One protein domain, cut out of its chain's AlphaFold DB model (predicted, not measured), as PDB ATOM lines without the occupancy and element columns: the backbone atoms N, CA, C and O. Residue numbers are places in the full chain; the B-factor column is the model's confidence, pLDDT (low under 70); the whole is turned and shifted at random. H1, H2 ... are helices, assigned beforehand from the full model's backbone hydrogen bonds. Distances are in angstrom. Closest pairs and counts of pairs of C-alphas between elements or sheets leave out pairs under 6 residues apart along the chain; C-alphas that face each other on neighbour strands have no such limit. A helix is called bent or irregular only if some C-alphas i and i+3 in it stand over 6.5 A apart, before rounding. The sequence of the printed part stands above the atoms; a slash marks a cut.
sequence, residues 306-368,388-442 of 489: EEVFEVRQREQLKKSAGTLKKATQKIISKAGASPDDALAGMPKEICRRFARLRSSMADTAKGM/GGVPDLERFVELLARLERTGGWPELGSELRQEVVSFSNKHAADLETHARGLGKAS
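AT A GLANCE: This is residues 306 to 368 and 388 to 442 of the 489 residues of the protein "Hypothetical protein" of Alexandrium monilatum (UniProt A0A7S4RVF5). H3 packs along the long helix H1; the bent H4 crosses H1 with arm H4a, then runs beside it with H4b. H2 packs on H3 and H4a. The printed part has 118 residues and four named helices, H1 to H4 in order: all helix. It is compact, radius of gyration of the C-alphas 14.3 A, spans 49 by 27 by 24 A.

HOW THE PARTS SIT: H1, residues 306 to 335, touches H3, residues 390 to 406, opposite ways at a shallow tilt of 25 degrees; closest C-alphas: Lys 318 and Glu 404, 4.2 A. H4, residues 414 to 441, one helix by its hydrogen bonds, is bent into H4a, to residue 426, and H4b, from 429, these C-alphas 7.6 A apart. Every O i to N i+4 pair is within hydrogen-bond range in H1, H2, residues 348 to 366, H3 and H4a; 8 of 9 in H4b.

IN THESE COORDINATES: C-alpha 306 (32.037, -26.478, -9.018) begins H1, 43.1 A long; C-alpha 441 (20.096, 20.330, -0.842) ends H4b.

THE WHOLE: C-alphas 368 and 388 are 22.8 A apart across the cut; the link H1 to H2 is long; no printed residue is under 70 in pLDDT.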
ATOM      1  N   GLU A 306      31.037 -27.532  -9.183       70.69
ATOM      2  CA  GLU A 306      32.037 -26.478  -9.018       70.69
ATOM      3  C   GLU A 306      31.877 -25.357 -10.060       70.69
ATOM      4  O   GLU A 306      31.837 -24.181  -9.703       70.69
ATOM      5  N   GLU A 307      31.663 -25.703 -11.333       82.25
ATOM      6  CA  GLU A 307      31.443 -24.723 -12.406       82.25
ATOM      7  C   GLU A 307      30.131 -23.956 -12.212       82.25
ATOM      8  O   GLU A 307      30.050 -22.756 -12.477       82.25
ATOM      9  N   VAL A 308      29.087 -24.634 -11.726       81.00
ATOM     10  CA  VAL A 308      27.793 -23.996 -11.441       81.00
ATOM     11  C   VAL A 308      27.942 -22.974 -10.314       81.00
ATOM     12  O   VAL A 308      27.370 -21.883 -10.393       81.00
ATOM     13  N   PHE A 309      28.737 -23.291  -9.287       79.62
ATOM     14  CA  PHE A 309      29.037 -22.363  -8.199       79.62
ATOM     15  C   PHE A 309      29.845 -21.160  -8.681       79.62
ATOM     16  O   PHE A 309      29.475 -20.030  -8.360       79.62
ATOM     17  N   GLU A 310      30.891 -21.370  -9.479       88.44
ATOM     18  CA  GLU A 310      31.701 -20.275 -10.017       88.44
ATOM     19  C   GLU A 310      30.888 -19.344 -10.913       88.44
ATOM     20  O   GLU A 310      30.953 -18.123 -10.758       88.44
ATOM     21  N   VAL A 311      30.064 -19.899 -11.808       90.06
ATOM     22  CA  VAL A 311      29.158 -19.109 -12.654       90.06
ATOM     23  C   VAL A 311      28.192 -18.306 -11.787       90.06
ATOM     24  O   VAL A 311      27.965 -17.126 -12.040       90.06
ATOM     25  N   ARG A 312      27.655 -18.902 -10.720       88.12
ATOM     26  CA  ARG A 312      26.712 -18.214  -9.837       88.12
ATOM     27  C   ARG A 312      27.369 -17.111  -9.011       88.12
ATOM     28  O   ARG A 312      26.799 -16.026  -8.906       88.12
ATOM     29  N   GLN A 313      28.546 -17.360  -8.443       90.38
ATOM     30  CA  GLN A 313      29.316 -16.340  -7.728       90.38
ATOM     31  C   GLN A 313      29.696 -15.192  -8.663       90.38
ATOM     32  O   GLN A 313      29.565 -14.027  -8.291       90.38
ATOM     33  N   ARG A 314      30.095 -15.516  -9.896       94.62
ATOM     34  CA  ARG A 314      30.382 -14.546 -10.953       94.62
ATOM     35  C   ARG A 314      29.166 -13.668 -11.247       94.62
ATOM     36  O   ARG A 314      29.279 -12.448 -11.220       94.62
ATOM     37  N   GLU A 315      27.997 -14.261 -11.471       95.69
ATOM     38  CA  GLU A 315      26.757 -13.514 -11.724       95.69
ATOM     39  C   GLU A 315      26.316 -12.672 -10.514       95.69
ATOM     40  O   GLU A 315      25.888 -11.525 -10.668       95.69
ATOM     41  N   GLN A 316      26.483 -13.184  -9.291       95.69
ATOM     42  CA  GLN A 316      26.220 -12.414  -8.073       95.69
ATOM     43  C   GLN A 316      27.151 -11.202  -7.962       95.69
ATOM     44  O   GLN A 316      26.688 -10.097  -7.678       95.69
ATOM     45  N   LEU A 317      28.443 -11.387  -8.235       97.00
ATOM     46  CA  LEU A 317      29.429 -10.313  -8.229       97.00
ATOM     47  C   LEU A 317      29.107  -9.252  -9.285       97.00
ATOM     48  O   LEU A 317      29.126  -8.065  -8.962       97.00
ATOM     49  N   LYS A 318      28.725  -9.657 -10.505       97.69
ATOM     50  CA  LYS A 318      28.261  -8.730 -11.551       97.69
ATOM     51  C   LYS A 318      27.069  -7.902 -11.081       97.69
ATOM     52  O   LYS A 318      27.067  -6.683 -11.233       97.69
ATOM     53  N   LYS A 319      26.071  -8.548 -10.471       97.81
ATOM     54  CA  LYS A 319      24.865  -7.878  -9.962       97.81
ATOM     55  C   LYS A 319      25.187  -6.871  -8.853       97.81
ATOM     56  O   LYS A 319      24.654  -5.757  -8.862       97.81
ATOM     57  N   SER A 320      26.052  -7.243  -7.912       97.88
ATOM     58  CA  SER A 320      26.508  -6.348  -6.843       97.88
ATOM     59  C   SER A 320      27.316  -5.174  -7.399       97.88
ATOM     60  O   SER A 320      27.052  -4.027  -7.043       97.88
ATOM     61  N   ALA A 321      28.229  -5.431  -8.341       98.06
ATOM     62  CA  ALA A 321      29.009  -4.393  -9.005       98.06
ATOM     63  C   ALA A 321      28.117  -3.404  -9.768       98.06
ATOM     64  O   ALA A 321      28.255  -2.196  -9.595       98.06
ATOM     65  N   GLY A 322      27.142  -3.899 -10.539       98.00
ATOM     66  CA  GLY A 322      26.188  -3.063 -11.270       98.00
ATOM     67  C   GLY A 322      25.308  -2.207 -10.351       98.00
ATOM     68  O   GLY A 322      25.051  -1.039 -10.651       98.00
ATOM     69  N   THR A 323      24.880  -2.750  -9.206       98.19
ATOM     70  CA  THR A 323      24.124  -1.999  -8.186       98.19
ATOM     71  C   THR A 323      24.960  -0.862  -7.601       98.19
ATOM     72  O   THR A 323      24.516   0.287  -7.596       98.19
ATOM     73  N   LEU A 324      26.190  -1.155  -7.160       98.31
ATOM     74  CA  LEU A 324      27.097  -0.141  -6.619       98.31
ATOM     75  C   LEU A 324      27.447   0.916  -7.665       98.31
ATOM     76  O   LEU A 324      27.379   2.104  -7.362       98.31
ATOM     77  N   LYS A 325      27.710   0.504  -8.909       98.25
ATOM     78  CA  LYS A 325      28.021   1.406 -10.023       98.25
ATOM     79  C   LYS A 325      26.918   2.443 -10.199       98.25
ATOM     80  O   LYS A 325      27.196   3.637 -10.229       98.25
ATOM     81  N   LYS A 326      25.657   1.996 -10.255       98.31
ATOM     82  CA  LYS A 326      24.488   2.878 -10.391       98.31
ATOM     83  C   LYS A 326      24.350   3.831  -9.204       98.31
ATOM     84  O   LYS A 326      24.074   5.009  -9.411       98.31
ATOM     85  N   ALA A 327      24.538   3.347  -7.975       97.94
ATOM     86  CA  ALA A 327      24.461   4.188  -6.782       97.94
ATOM     87  C   ALA A 327      25.557   5.268  -6.780       97.94
ATOM     88  O   ALA A 327      25.258   6.443  -6.575       97.94
ATOM     89  N   THR A 328      26.802   4.904  -7.094       97.69
ATOM     90  CA  THR A 328      27.924   5.851  -7.179       97.69
ATOM     91  C   THR A 328      27.746   6.852  -8.322       97.69
ATOM     92  O   THR A 328      27.926   8.046  -8.108       97.69
ATOM     93  N   GLN A 329      27.294   6.416  -9.502       97.50
ATOM     94  CA  GLN A 329      26.973   7.314 -10.621       97.50
ATOM     95  C   GLN A 329      25.886   8.333 -10.258       97.50
ATOM     96  O   GLN A 329      25.985   9.501 -10.638       97.50
ATOM     97  N   LYS A 330      24.865   7.925  -9.488       96.88
ATOM     98  CA  LYS A 330      23.846   8.850  -8.968       96.88
ATOM     99  C   LYS A 330      24.451   9.882  -8.012       96.88
ATOM    100  O   LYS A 330      24.054  11.037  -8.087       96.88
ATOM    101  N   ILE A 331      25.393   9.491  -7.145       96.19
ATOM    102  CA  ILE A 331      26.110  10.427  -6.258       96.19
ATOM    103  C   ILE A 331      26.900  11.438  -7.094       96.19
ATOM    104  O   ILE A 331      26.693  12.634  -6.919       96.19
ATOM    105  N   ILE A 332      27.711  10.976  -8.053       95.62
ATOM    106  CA  ILE A 332      28.500  11.840  -8.953       95.62
ATOM    107  C   ILE A 332      27.590  12.842  -9.676       95.62
ATOM    108  O   ILE A 332      27.821  14.046  -9.629       95.62
ATOM    109  N   SER A 333      26.487  12.360 -10.258       95.00
ATOM    110  CA  SER A 333      25.536  13.200 -11.002       95.00
ATOM    111  C   SER A 333      24.832  14.249 -10.130       95.00
ATOM    112  O   SER A 333      24.300  15.224 -10.654       95.00
ATOM    113  N   LYS A 334      24.748  14.030  -8.810       94.69
ATOM    114  CA  LYS A 334      24.052  14.912  -7.857       94.69
ATOM    115  C   LYS A 334      24.990  15.792  -7.033       94.69
ATOM    116  O   LYS A 334      24.516  16.795  -6.515       94.69
ATOM    117  N   ALA A 335      26.273  15.449  -6.928       93.06
ATOM    118  CA  ALA A 335      27.287  16.274  -6.270       93.06
ATOM    119  C   ALA A 335      27.528  17.604  -7.017       93.06
ATOM    120  O   ALA A 335      27.874  18.611  -6.403       93.06
ATOM    121  N   GLY A 336      27.264  17.635  -8.330       86.19
ATOM    122  CA  GLY A 336      27.317  18.856  -9.133       86.19
ATOM    123  C   GLY A 336      28.715  19.480  -9.166       86.19
ATOM    124  O   GLY A 336      29.717  18.771  -9.213       86.19
ATOM    125  N   ALA A 337      28.774  20.815  -9.140       78.75
ATOM    126  CA  ALA A 337      30.016  21.594  -9.205       78.75
ATOM    127  C   ALA A 337      30.726  21.770  -7.848       78.75
ATOM    128  O   ALA A 337      31.659  22.564  -7.761       78.75
ATOM    129  N   SER A 338      30.293  21.072  -6.790       78.12
ATOM    130  CA  SER A 338      30.995  21.037  -5.501       78.12
ATOM    131  C   SER A 338      31.781  19.722  -5.395       78.12
ATOM    132  O   SER A 338      31.275  18.738  -4.853       78.12
ATOM    133  N   PRO A 339      32.994  19.653  -5.978       73.25
ATOM    134  CA  PRO A 339      33.745  18.404  -6.093       73.25
ATOM    135  C   PRO A 339      34.352  17.935  -4.768       73.25
ATOM    136  O   PRO A 339      34.698  16.757  -4.655       73.25
ATOM    137  N   ASP A 340      34.490  18.839  -3.795       80.62
ATOM    138  CA  ASP A 340      35.376  18.632  -2.649       80.62
ATOM    139  C   ASP A 340      34.792  17.723  -1.563       80.62
ATOM    140  O   ASP A 340      35.557  17.198  -0.758       80.62
ATOM    141  N   ASP A 341      33.474  17.471  -1.541       84.00
ATOM    142  CA  ASP A 341      32.897  16.564  -0.538       84.00
ATOM    143  C   ASP A 341      31.579  15.897  -0.978       84.00
ATOM    144  O   ASP A 341      30.523  16.030  -0.355       84.00
ATOM    145  N   ALA A 342      31.622  15.120  -2.068       93.62
ATOM    146  CA  ALA A 342      30.462  14.365  -2.571       93.62
ATOM    147  C   ALA A 342      29.873  13.369  -1.541       93.62
ATOM    148  O   ALA A 342      28.739  12.893  -1.680       93.62
ATOM    149  N   LEU A 343      30.640  13.035  -0.499       94.38
ATOM    150  CA  LEU A 343      30.267  12.101   0.562       94.38
ATOM    151  C   LEU A 343      29.904  12.808   1.886       94.38
ATOM    152  O   LEU A 343      29.568  12.121   2.858       94.38
ATOM    153  N   ALA A 344      29.900  14.147   1.919       93.38
ATOM    154  CA  ALA A 344      29.515  14.944   3.081       93.38
ATOM    155  C   ALA A 344      28.117  14.569   3.587       93.38
ATOM    156  O   ALA A 344      27.139  14.625   2.846       93.38
ATOM    157  N   GLY A 345      27.997  14.223   4.870       93.00
ATOM    158  CA  GLY A 345      26.710  13.899   5.503       93.00
ATOM    159  C   GLY A 345      26.311  12.420   5.457       93.00
ATOM    160  O   GLY A 345      25.318  12.038   6.076       93.00
ATOM    161  N   MET A 346      27.099  11.562   4.805       96.00
ATOM    162  CA  MET A 346      26.929  10.112   4.911       96.00
ATOM    163  C   MET A 346      27.325   9.616   6.319       96.00
ATOM    164  O   MET A 346      28.273  10.146   6.910       96.00
ATOM    165  N   PRO A 347      26.670   8.577   6.884       97.12
ATOM    166  CA  PRO A 347      27.100   7.992   8.152       97.12
ATOM    167  C   PRO A 347      28.583   7.601   8.120       97.12
ATOM    168  O   PRO A 347      29.024   6.896   7.209       97.12
ATOM    169  N   LYS A 348      29.351   8.031   9.133       96.19
ATOM    170  CA  LYS A 348      30.823   7.900   9.165       96.19
ATOM    171  C   LYS A 348      31.310   6.469   8.930       96.19
ATOM    172  O   LYS A 348      32.299   6.268   8.236       96.19
ATOM    173  N   GLU A 349      30.603   5.479   9.474       97.12
ATOM    174  CA  GLU A 349      30.942   4.063   9.288       97.12
ATOM    175  C   GLU A 349      30.796   3.618   7.825       97.12
ATOM    176  O   GLU A 349      31.674   2.939   7.293       97.12
ATOM    177  N   ILE A 350      29.718   4.037   7.152       97.31
ATOM    178  CA  ILE A 350      29.477   3.716   5.740       97.31
ATOM    179  C   ILE A 350      30.509   4.429   4.873       97.31
ATOM    180  O   ILE A 350      31.124   3.787   4.028       97.31
ATOM    181  N   CYS A 351      30.760   5.715   5.133       96.06
ATOM    182  CA  CYS A 351      31.766   6.494   4.416       96.06
ATOM    183  C   CYS A 351      33.159   5.852   4.533       96.06
ATOM    184  O   CYS A 351      33.817   5.613   3.522       96.06
ATOM    185  N   ARG A 352      33.571   5.453   5.745       96.25
ATOM    186  CA  ARG A 352      34.860   4.785   5.987       96.25
ATOM    187  C   ARG A 352      34.974   3.444   5.262       96.25
ATOM    188  O   ARG A 352      36.019   3.151   4.686       96.25
ATOM    189  N   ARG A 353      33.928   2.612   5.301       97.56
ATOM    190  CA  ARG A 353      33.912   1.324   4.584       97.56
ATOM    191  C   ARG A 353      33.914   1.514   3.077       97.56
ATOM    192  O   ARG A 353      34.620   0.799   2.381       97.56
ATOM    193  N   PHE A 354      33.153   2.487   2.591       97.44
ATOM    194  CA  PHE A 354      33.103   2.812   1.178       97.44
ATOM    195  C   PHE A 354      34.467   3.298   0.689       97.44
ATOM    196  O   PHE A 354      34.967   2.778  -0.298       97.44
ATOM    197  N   ALA A 355      35.114   4.214   1.417       96.44
ATOM    198  CA  ALA A 355      36.472   4.662   1.123       96.44
ATOM    199  C   ALA A 355      37.465   3.491   1.084       96.44
ATOM    200  O   ALA A 355      38.171   3.333   0.095       96.44
ATOM    201  N   ARG A 356      37.440   2.606   2.091       97.25
ATOM    202  CA  ARG A 356      38.288   1.405   2.115       97.25
ATOM    203  C   ARG A 356      38.075   0.519   0.890       97.25
ATOM    204  O   ARG A 356      39.050   0.154   0.247       97.25
ATOM    205  N   LEU A 357      36.821   0.216   0.548       97.81
ATOM    206  CA  LEU A 357      36.491  -0.612  -0.612       97.81
ATOM    207  C   LEU A 357      37.025   0.006  -1.913       97.81
ATOM    208  O   LEU A 357      37.581  -0.704  -2.751       97.81
ATOM    209  N   ARG A 358      36.886   1.328  -2.072       97.00
ATOM    210  CA  ARG A 358      37.404   2.064  -3.233       97.00
ATOM    211  C   ARG A 358      38.926   1.976  -3.318       97.00
ATOM    212  O   ARG A 358      39.434   1.588  -4.369       97.00
ATOM    213  N   SER A 359      39.632   2.238  -2.217       96.12
ATOM    214  CA  SER A 359      41.095   2.135  -2.158       96.12
ATOM    215  C   SER A 359      41.571   0.707  -2.441       96.12
ATOM    216  O   SER A 359      42.415   0.514  -3.311       96.12
ATOM    217  N   SER A 360      40.962  -0.312  -1.826       96.25
ATOM    218  CA  SER A 360      41.313  -1.721  -2.059       96.25
ATOM    219  C   SER A 360      41.095  -2.158  -3.512       96.25
ATOM    220  O   SER A 360      41.931  -2.870  -4.077       96.25
ATOM    221  N   MET A 361      40.010  -1.710  -4.157       96.44
ATOM    222  CA  MET A 361      39.789  -1.963  -5.585       96.44
ATOM    223  C   MET A 361      40.808  -1.233  -6.468       96.44
ATOM    224  O   MET A 361      41.310  -1.825  -7.424       96.44
ATOM    225  N   ALA A 362      41.134   0.021  -6.149       95.38
ATOM    226  CA  ALA A 362      42.124   0.795  -6.888       95.38
ATOM    227  C   ALA A 362      43.533   0.196  -6.766       95.38
ATOM    228  O   ALA A 362      44.234   0.092  -7.770       95.38
ATOM    229  N   ASP A 363      43.931  -0.245  -5.573       94.69
ATOM    230  CA  ASP A 363      45.232  -0.869  -5.326       94.69
ATOM    231  C   ASP A 363      45.362  -2.209  -6.048       94.69
ATOM    232  O   ASP A 363      46.361  -2.454  -6.721       94.69
ATOM    233  N   THR A 364      44.308  -3.029  -6.020       94.69
ATOM    234  CA  THR A 364      44.275  -4.289  -6.779       94.69
ATOM    235  C   THR A 364      44.383  -4.039  -8.287       94.69
ATOM    236  O   THR A 364      45.040  -4.790  -9.003       94.69
ATOM    237  N   ALA A 365      43.771  -2.963  -8.788       93.94
ATOM    238  CA  ALA A 365      43.829  -2.614 -10.203       93.94
ATOM    239  C   ALA A 365      45.217  -2.129 -10.660       93.94
ATOM    240  O   ALA A 365      45.551  -2.318 -11.827       93.94
ATOM    241  N   LYS A 366      46.036  -1.545  -9.768       92.31
ATOM    242  CA  LYS A 366      47.419  -1.125 -10.082       92.31
ATOM    243  C   LYS A 366      48.338  -2.311 -10.385       92.31
ATOM    244  O   LYS A 366      49.292  -2.152 -11.136       92.31
ATOM    245  N   GLY A 367      48.052  -3.482  -9.811       82.94
ATOM    246  CA  GLY A 367      48.822  -4.705 -10.047       82.94
ATOM    247  C   GLY A 367      48.603  -5.325 -11.429       82.94
ATOM    248  O   GLY A 367      49.341  -6.231 -11.804       82.94
ATOM    249  N   MET A 368      47.615  -4.851 -12.197       76.62
ATOM    250  CA  MET A 368      47.398  -5.334 -13.554       76.62
ATOM    251  C   MET A 368      48.155  -4.477 -14.569       76.62
ATOM    252  O   MET A 368      47.926  -3.265 -14.618       76.62
ATOM    253  N   GLY A 388      37.776  10.498  -1.825       81.00
ATOM    254  CA  GLY A 388      36.331  10.768  -1.859       81.00
ATOM    255  C   GLY A 388      35.867  11.897  -2.782       81.00
ATOM    256  O   GLY A 388      34.658  12.117  -2.868       81.00
ATOM    257  N   GLY A 389      36.773  12.555  -3.511       91.12
ATOM    258  CA  GLY A 389      36.393  13.497  -4.568       91.12
ATOM    259  C   GLY A 389      35.705  12.823  -5.766       91.12
ATOM    260  O   GLY A 389      35.821  11.616  -5.987       91.12
ATOM    261  N   VAL A 390      35.025  13.621  -6.595       93.81
ATOM    262  CA  VAL A 390      34.402  13.167  -7.858       93.81
ATOM    263  C   VAL A 390      35.327  12.315  -8.753       93.81
ATOM    264  O   VAL A 390      34.888  11.229  -9.132       93.81
ATOM    265  N   PRO A 391      36.594  12.693  -9.042       93.25
ATOM    266  CA  PRO A 391      37.451  11.893  -9.934       93.25
ATOM    267  C   PRO A 391      37.784  10.499  -9.375       93.25
ATOM    268  O   PRO A 391      37.941   9.529 -10.114       93.25
ATOM    269  N   ASP A 392      37.867  10.374  -8.052       93.88
ATOM    270  CA  ASP A 392      38.090   9.102  -7.365       93.88
ATOM    271  C   ASP A 392      36.840   8.202  -7.458       93.88
ATOM    272  O   ASP A 392      36.931   7.003  -7.737       93.88
ATOM    273  N   LEU A 393      35.644   8.792  -7.343       95.81
ATOM    274  CA  LEU A 393      34.382   8.085  -7.582       95.81
ATOM    275  C   LEU A 393      34.216   7.651  -9.048       95.81
ATOM    276  O   LEU A 393      33.726   6.548  -9.291       95.81
ATOM    277  N   GLU A 394      34.626   8.471 -10.016       95.75
ATOM    278  CA  GLU A 394      34.607   8.126 -11.446       95.75
ATOM    279  C   GLU A 394      35.515   6.930 -11.741       95.75
ATOM    280  O   GLU A 394      35.063   5.934 -12.313       95.75
ATOM    281  N   ARG A 395      36.754   6.956 -11.234       96.12
ATOM    282  CA  ARG A 395      37.678   5.819 -11.333       96.12
ATOM    283  C   ARG A 395      37.086   4.555 -10.713       96.12
ATOM    284  O   ARG A 395      37.199   3.463 -11.270       96.12
ATOM    285  N   PHE A 396      36.423   4.676  -9.565       97.44
ATOM    286  CA  PHE A 396      35.755   3.538  -8.939       97.44
ATOM    287  C   PHE A 396      34.596   2.989  -9.789       97.44
ATOM    288  O   PHE A 396      34.442   1.772  -9.912       97.44
ATOM    289  N   VAL A 397      33.808   3.860 -10.428       97.81
ATOM    290  CA  VAL A 397      32.741   3.474 -11.366       97.81
ATOM    291  C   VAL A 397      33.299   2.699 -12.561       97.81
ATOM    292  O   VAL A 397      32.693   1.703 -12.962       97.81
ATOM    293  N   GLU A 398      34.455   3.087 -13.098       97.06
ATOM    294  CA  GLU A 398      35.127   2.350 -14.178       97.06
ATOM    295  C   GLU A 398      35.542   0.940 -13.744       97.06
ATOM    296  O   GLU A 398      35.299  -0.036 -14.466       97.06
ATOM    297  N   LEU A 399      36.105   0.802 -12.538       97.25
ATOM    298  CA  LEU A 399      36.474  -0.499 -11.974       97.25
ATOM    299  C   LEU A 399      35.246  -1.398 -11.771       97.25
ATOM    300  O   LEU A 399      35.287  -2.581 -12.116       97.25
ATOM    301  N   LEU A 400      34.133  -0.844 -11.284       97.88
ATOM    302  CA  LEU A 400      32.870  -1.574 -11.162       97.88
ATOM    303  C   LEU A 400      32.276  -1.943 -12.528       97.88
ATOM    304  O   LEU A 400      31.765  -3.049 -12.688       97.88
ATOM    305  N   ALA A 401      32.373  -1.069 -13.532       97.62
ATOM    306  CA  ALA A 401      31.923  -1.360 -14.893       97.62
ATOM    307  C   ALA A 401      32.747  -2.480 -15.543       97.62
ATOM    308  O   ALA A 401      32.211  -3.318 -16.272       97.62
ATOM    309  N   ARG A 402      34.058  -2.522 -15.279       95.88
ATOM    310  CA  ARG A 402      34.917  -3.641 -15.675       95.88
ATOM    311  C   ARG A 402      34.480  -4.926 -14.978       95.88
ATOM    312  O   ARG A 402      34.294  -5.936 -15.653       95.88
ATOM    313  N   LEU A 403      34.260  -4.862 -13.664       96.62
ATOM    314  CA  LEU A 403      33.834  -5.998 -12.849       96.62
ATOM    315  C   LEU A 403      32.493  -6.580 -13.314       96.62
ATOM    316  O   LEU A 403      32.340  -7.796 -13.396       96.62
ATOM    317  N   GLU A 404      31.543  -5.719 -13.668       97.31
ATOM    318  CA  GLU A 404      30.235  -6.092 -14.213       97.31
ATOM    319  C   GLU A 404      30.349  -6.789 -15.579       97.31
ATOM    320  O   GLU A 404      29.659  -7.778 -15.824       97.31
ATOM    321  N   ARG A 405      31.248  -6.329 -16.461       96.62
ATOM    322  CA  ARG A 405      31.449  -6.947 -17.784       96.62
ATOM    323  C   ARG A 405      32.141  -8.303 -17.697       96.62
ATOM    324  O   ARG A 405      31.693  -9.258 -18.325       96.62
ATOM    325  N   THR A 406      33.226  -8.401 -16.932       93.94
ATOM    326  CA  THR A 406      34.049  -9.620 -16.887       93.94
ATOM    327  C   THR A 406      33.552 -10.634 -15.856       93.94
ATOM    328  O   THR A 406      33.824 -11.827 -15.972       93.94
ATOM    329  N   GLY A 407      32.787 -10.183 -14.856       89.69
ATOM    330  CA  GLY A 407      32.384 -10.990 -13.704       89.69
ATOM    331  C   GLY A 407      33.516 -11.281 -12.715       89.69
ATOM    332  O   GLY A 407      33.409 -12.186 -11.894       89.69
ATOM    333  N   GLY A 408      34.605 -10.524 -12.792       87.44
ATOM    334  CA  GLY A 408      35.811 -10.724 -11.992       87.44
ATOM    335  C   GLY A 408      37.064 -10.595 -12.843       87.44
ATOM    336  O   GLY A 408      37.009 -10.673 -14.070       87.44
ATOM    337  N   TRP A 409      38.199 -10.392 -12.192       89.69
ATOM    338  CA  TRP A 409      39.515 -10.584 -12.794       89.69
ATOM    339  C   TRP A 409      40.369 -11.443 -11.848       89.69
ATOM    340  O   TRP A 409      40.060 -11.482 -10.651       89.69
ATOM    341  N   PRO A 410      41.367 -12.190 -12.358       84.12
ATOM    342  CA  PRO A 410      42.150 -13.138 -11.558       84.12
ATOM    343  C   PRO A 410      42.788 -12.518 -10.311       84.12
ATOM    344  O   PRO A 410      42.816 -13.140  -9.254       84.12
ATOM    345  N   GLU A 411      43.227 -11.267 -10.418       90.50
ATOM    346  CA  GLU A 411      43.902 -10.509  -9.365       90.50
ATOM    347  C   GLU A 411      42.924 -10.008  -8.294       90.50
ATOM    348  O   GLU A 411      43.331  -9.659  -7.187       90.50
ATOM    349  N   LEU A 412      41.617  -9.996  -8.587       92.50
ATOM    350  CA  LEU A 412      40.588  -9.668  -7.610       92.50
ATOM    351  C   LEU A 412      40.426 -10.848  -6.652       92.50
ATOM    352  O   LEU A 412      39.634 -11.758  -6.912       92.50
ATOM    353  N   GLY A 413      41.182 -10.838  -5.553       92.06
ATOM    354  CA  GLY A 413      41.143 -11.872  -4.519       92.06
ATOM    355  C   GLY A 413      39.723 -12.190  -4.032       92.06
ATOM    356  O   GLY A 413      38.816 -11.354  -4.087       92.06
ATOM    357  N   SER A 414      39.511 -13.417  -3.546       91.31
ATOM    358  CA  SER A 414      38.204 -13.883  -3.051       91.31
ATOM    359  C   SER A 414      37.629 -12.987  -1.951       91.31
ATOM    360  O   SER A 414      36.423 -12.741  -1.943       91.31
ATOM    361  N   GLU A 415      38.488 -12.452  -1.084       93.75
ATOM    362  CA  GLU A 415      38.115 -11.538  -0.004       93.75
ATOM    363  C   GLU A 415      37.491 -10.248  -0.540       93.75
ATOM    364  O   GLU A 415      36.376  -9.899  -0.155       93.75
ATOM    365  N   LEU A 416      38.145  -9.588  -1.501       96.56
ATOM    366  CA  LEU A 416      37.649  -8.345  -2.089       96.56
ATOM    367  C   LEU A 416      36.373  -8.578  -2.915       96.56
ATOM    368  O   LEU A 416      35.448  -7.768  -2.869       96.56
ATOM    369  N   ARG A 417      36.255  -9.724  -3.605       96.19
ATOM    370  CA  ARG A 417      34.996 -10.130  -4.264       96.19
ATOM    371  C   ARG A 417      33.851 -10.236  -3.258       96.19
ATOM    372  O   ARG A 417      32.759  -9.718  -3.501       96.19
ATOM    373  N   GLN A 418      34.096 -10.891  -2.125       95.75
ATOM    374  CA  GLN A 418      33.104 -11.034  -1.065       95.75
ATOM    375  C   GLN A 418      32.789  -9.691  -0.399       95.75
ATOM    376  O   GLN A 418      31.632  -9.443  -0.057       95.75
ATOM    377  N   GLU A 419      33.775  -8.806  -0.255       97.25
ATOM    378  CA  GLU A 419      33.586  -7.459   0.275       97.25
ATOM    379  C   GLU A 419      32.674  -6.621  -0.628       97.25
ATOM    380  O   GLU A 419      31.716  -6.043  -0.121       97.25
ATOM    381  N   VAL A 420      32.872  -6.636  -1.954       97.94
ATOM    382  CA  VAL A 420      31.983  -5.961  -2.925       97.94
ATOM    383  C   VAL A 420      30.538  -6.450  -2.782       97.94
ATOM    384  O   VAL A 420      29.609  -5.644  -2.698       97.94
ATOM    385  N   VAL A 421      30.332  -7.771  -2.716       96.94
ATOM    386  CA  VAL A 421      28.993  -8.367  -2.562       96.94
ATOM    387  C   VAL A 421      28.375  -8.000  -1.211       96.94
ATOM    388  O   VAL A 421      27.225  -7.561  -1.147       96.94
ATOM    389  N   SER A 422      29.137  -8.144  -0.126       96.81
ATOM    390  CA  SER A 422      28.708  -7.840   1.243       96.81
ATOM    391  C   SER A 422      28.349  -6.363   1.407       96.81
ATOM    392  O   SER A 422      27.287  -6.042   1.943       96.81
ATOM    393  N   PHE A 423      29.194  -5.466   0.895       98.31
ATOM    394  CA  PHE A 423      28.975  -4.026   0.932       98.31
ATOM    395  C   PHE A 423      27.751  -3.640   0.096       98.31
ATOM    396  O   PHE A 423      26.883  -2.927   0.593       98.31
ATOM    397  N   SER A 424      27.615  -4.173  -1.125       97.94
ATOM    398  CA  SER A 424      26.430  -3.945  -1.960       97.94
ATOM    399  C   SER A 424      25.139  -4.381  -1.268       97.94
ATOM    400  O   SER A 424      24.162  -3.643  -1.301       97.94
ATOM    401  N   ASN A 425      25.116  -5.560  -0.644       95.38
ATOM    402  CA  ASN A 425      23.905  -6.076  -0.004       95.38
ATOM    403  C   ASN A 425      23.506  -5.271   1.237       95.38
ATOM    404  O   ASN A 425      22.320  -5.162   1.534       95.38
ATOM    405  N   LYS A 426      24.486  -4.728   1.971       97.38
ATOM    406  CA  LYS A 426      24.244  -4.012   3.231       97.38
ATOM    407  C   LYS A 426      24.022  -2.515   3.050       97.38
ATOM    408  O   LYS A 426      23.207  -1.957   3.769       97.38
ATOM    409  N   HIS A 427      24.743  -1.878   2.127       98.19
ATOM    410  CA  HIS A 427      24.896  -0.420   2.104       98.19
ATOM    411  C   HIS A 427      24.494   0.245   0.781       98.19
ATOM    412  O   HIS A 427      24.520   1.471   0.687       98.19
ATOM    413  N   ALA A 428      24.085  -0.505  -0.251       97.62
ATOM    414  CA  ALA A 428      23.667   0.115  -1.514       97.62
ATOM    415  C   ALA A 428      22.456   1.052  -1.342       97.62
ATOM    416  O   ALA A 428      22.446   2.144  -1.904       97.62
ATOM    417  N   ALA A 429      21.467   0.665  -0.529       97.31
ATOM    418  CA  ALA A 429      20.294   1.498  -0.252       97.31
ATOM    419  C   ALA A 429      20.653   2.801   0.489       97.31
ATOM    420  O   ALA A 429      20.031   3.843   0.250       97.31
ATOM    421  N   ASP A 430      21.680   2.763   1.342       98.00
ATOM    422  CA  ASP A 430      22.192   3.940   2.046       98.00
ATOM    423  C   ASP A 430      22.835   4.921   1.058       98.00
ATOM    424  O   ASP A 430      22.523   6.112   1.079       98.00
ATOM    425  N   LEU A 431      23.655   4.417   0.123       97.81
ATOM    426  CA  LEU A 431      24.248   5.227  -0.949       97.81
ATOM    427  C   LEU A 431      23.179   5.869  -1.843       97.81
ATOM    428  O   LEU A 431      23.280   7.044  -2.195       97.81
ATOM    429  N   GLU A 432      22.126   5.129  -2.198       97.88
ATOM    430  CA  GLU A 432      21.020   5.678  -2.990       97.88
ATOM    431  C   GLU A 432      20.207   6.727  -2.225       97.88
ATOM    432  O   GLU A 432      19.731   7.709  -2.804       97.88
ATOM    433  N   THR A 433      20.027   6.536  -0.921       97.44
ATOM    434  CA  THR A 433      19.347   7.508  -0.059       97.44
ATOM    435  C   THR A 433      20.173   8.780   0.083       97.44
ATOM    436  O   THR A 433      19.617   9.870  -0.055       97.44
ATOM    437  N   HIS A 434      21.495   8.651   0.224       96.81
ATOM    438  CA  HIS A 434      22.434   9.773   0.194       96.81
ATOM    439  C   HIS A 434      22.361  10.548  -1.125       96.81
ATOM    440  O   HIS A 434      22.135  11.756  -1.124       96.81
ATOM    441  N   ALA A 435      22.422   9.851  -2.265       96.31
ATOM    442  CA  ALA A 435      22.306  10.472  -3.586       96.31
ATOM    443  C   ALA A 435      20.990  11.258  -3.761       96.31
ATOM    444  O   ALA A 435      20.968  12.339  -4.353       96.31
ATOM    445  N   ARG A 436      19.877  10.738  -3.220       95.75
ATOM    446  CA  ARG A 436      18.586  11.449  -3.202       95.75
ATOM    447  C   ARG A 436      18.606  12.675  -2.286       95.75
ATOM    448  O   ARG A 436      17.958  13.666  -2.617       95.75
ATOM    449  N   GLY A 437      19.321  12.614  -1.163       94.19
ATOM    450  CA  GLY A 437      19.517  13.738  -0.244       94.19
ATOM    451  C   GLY A 437      20.288  14.894  -0.883       94.19
ATOM    452  O   GLY A 437      19.822  16.033  -0.824       94.19
ATOM    453  N   LEU A 438      21.387  14.593  -1.585       92.56
ATOM    454  CA  LEU A 438      22.198  15.586  -2.307       92.56
ATOM    455  C   LEU A 438      21.365  16.396  -3.309       92.56
ATOM    456  O   LEU A 438      21.434  17.623  -3.346       92.56
ATOM    457  N   GLY A 439      20.488  15.720  -4.059       86.38
ATOM    458  CA  GLY A 439      19.615  16.380  -5.031       86.38
ATOM    459  C   GLY A 439      18.608  17.366  -4.425       86.38
ATOM    460  O   GLY A 439      18.142  18.249  -5.139       86.38
ATOM    461  N   LYS A 440      18.266  17.237  -3.136       87.00
ATOM    462  CA  LYS A 440      17.359  18.171  -2.446       87.00
ATOM    463  C   LYS A 440      18.092  19.405  -1.928       87.00
ATOM    464  O   LYS A 440      17.553  20.501  -2.023       87.00
ATOM    465  N   ALA A 441      19.307  19.233  -1.403       80.12
ATOM    466  CA  ALA A 441      20.096  20.330  -0.842       80.12
ATOM    467  C   ALA A 441      20.483  21.371  -1.905       80.12
ATOM    468  O   ALA A 441      20.426  22.568  -1.645       80.12
ATOM    469  N   SER A 442      20.783  20.923  -3.129       72.44
ATOM    470  CA  SER A 442      21.164  21.819  -4.227       72.44
ATOM    471  C   SER A 442      20.021  22.708  -4.742       72.44
ATOM    472  O   SER A 442      20.294  23.718  -5.378       72.44
TER     473      SER A 442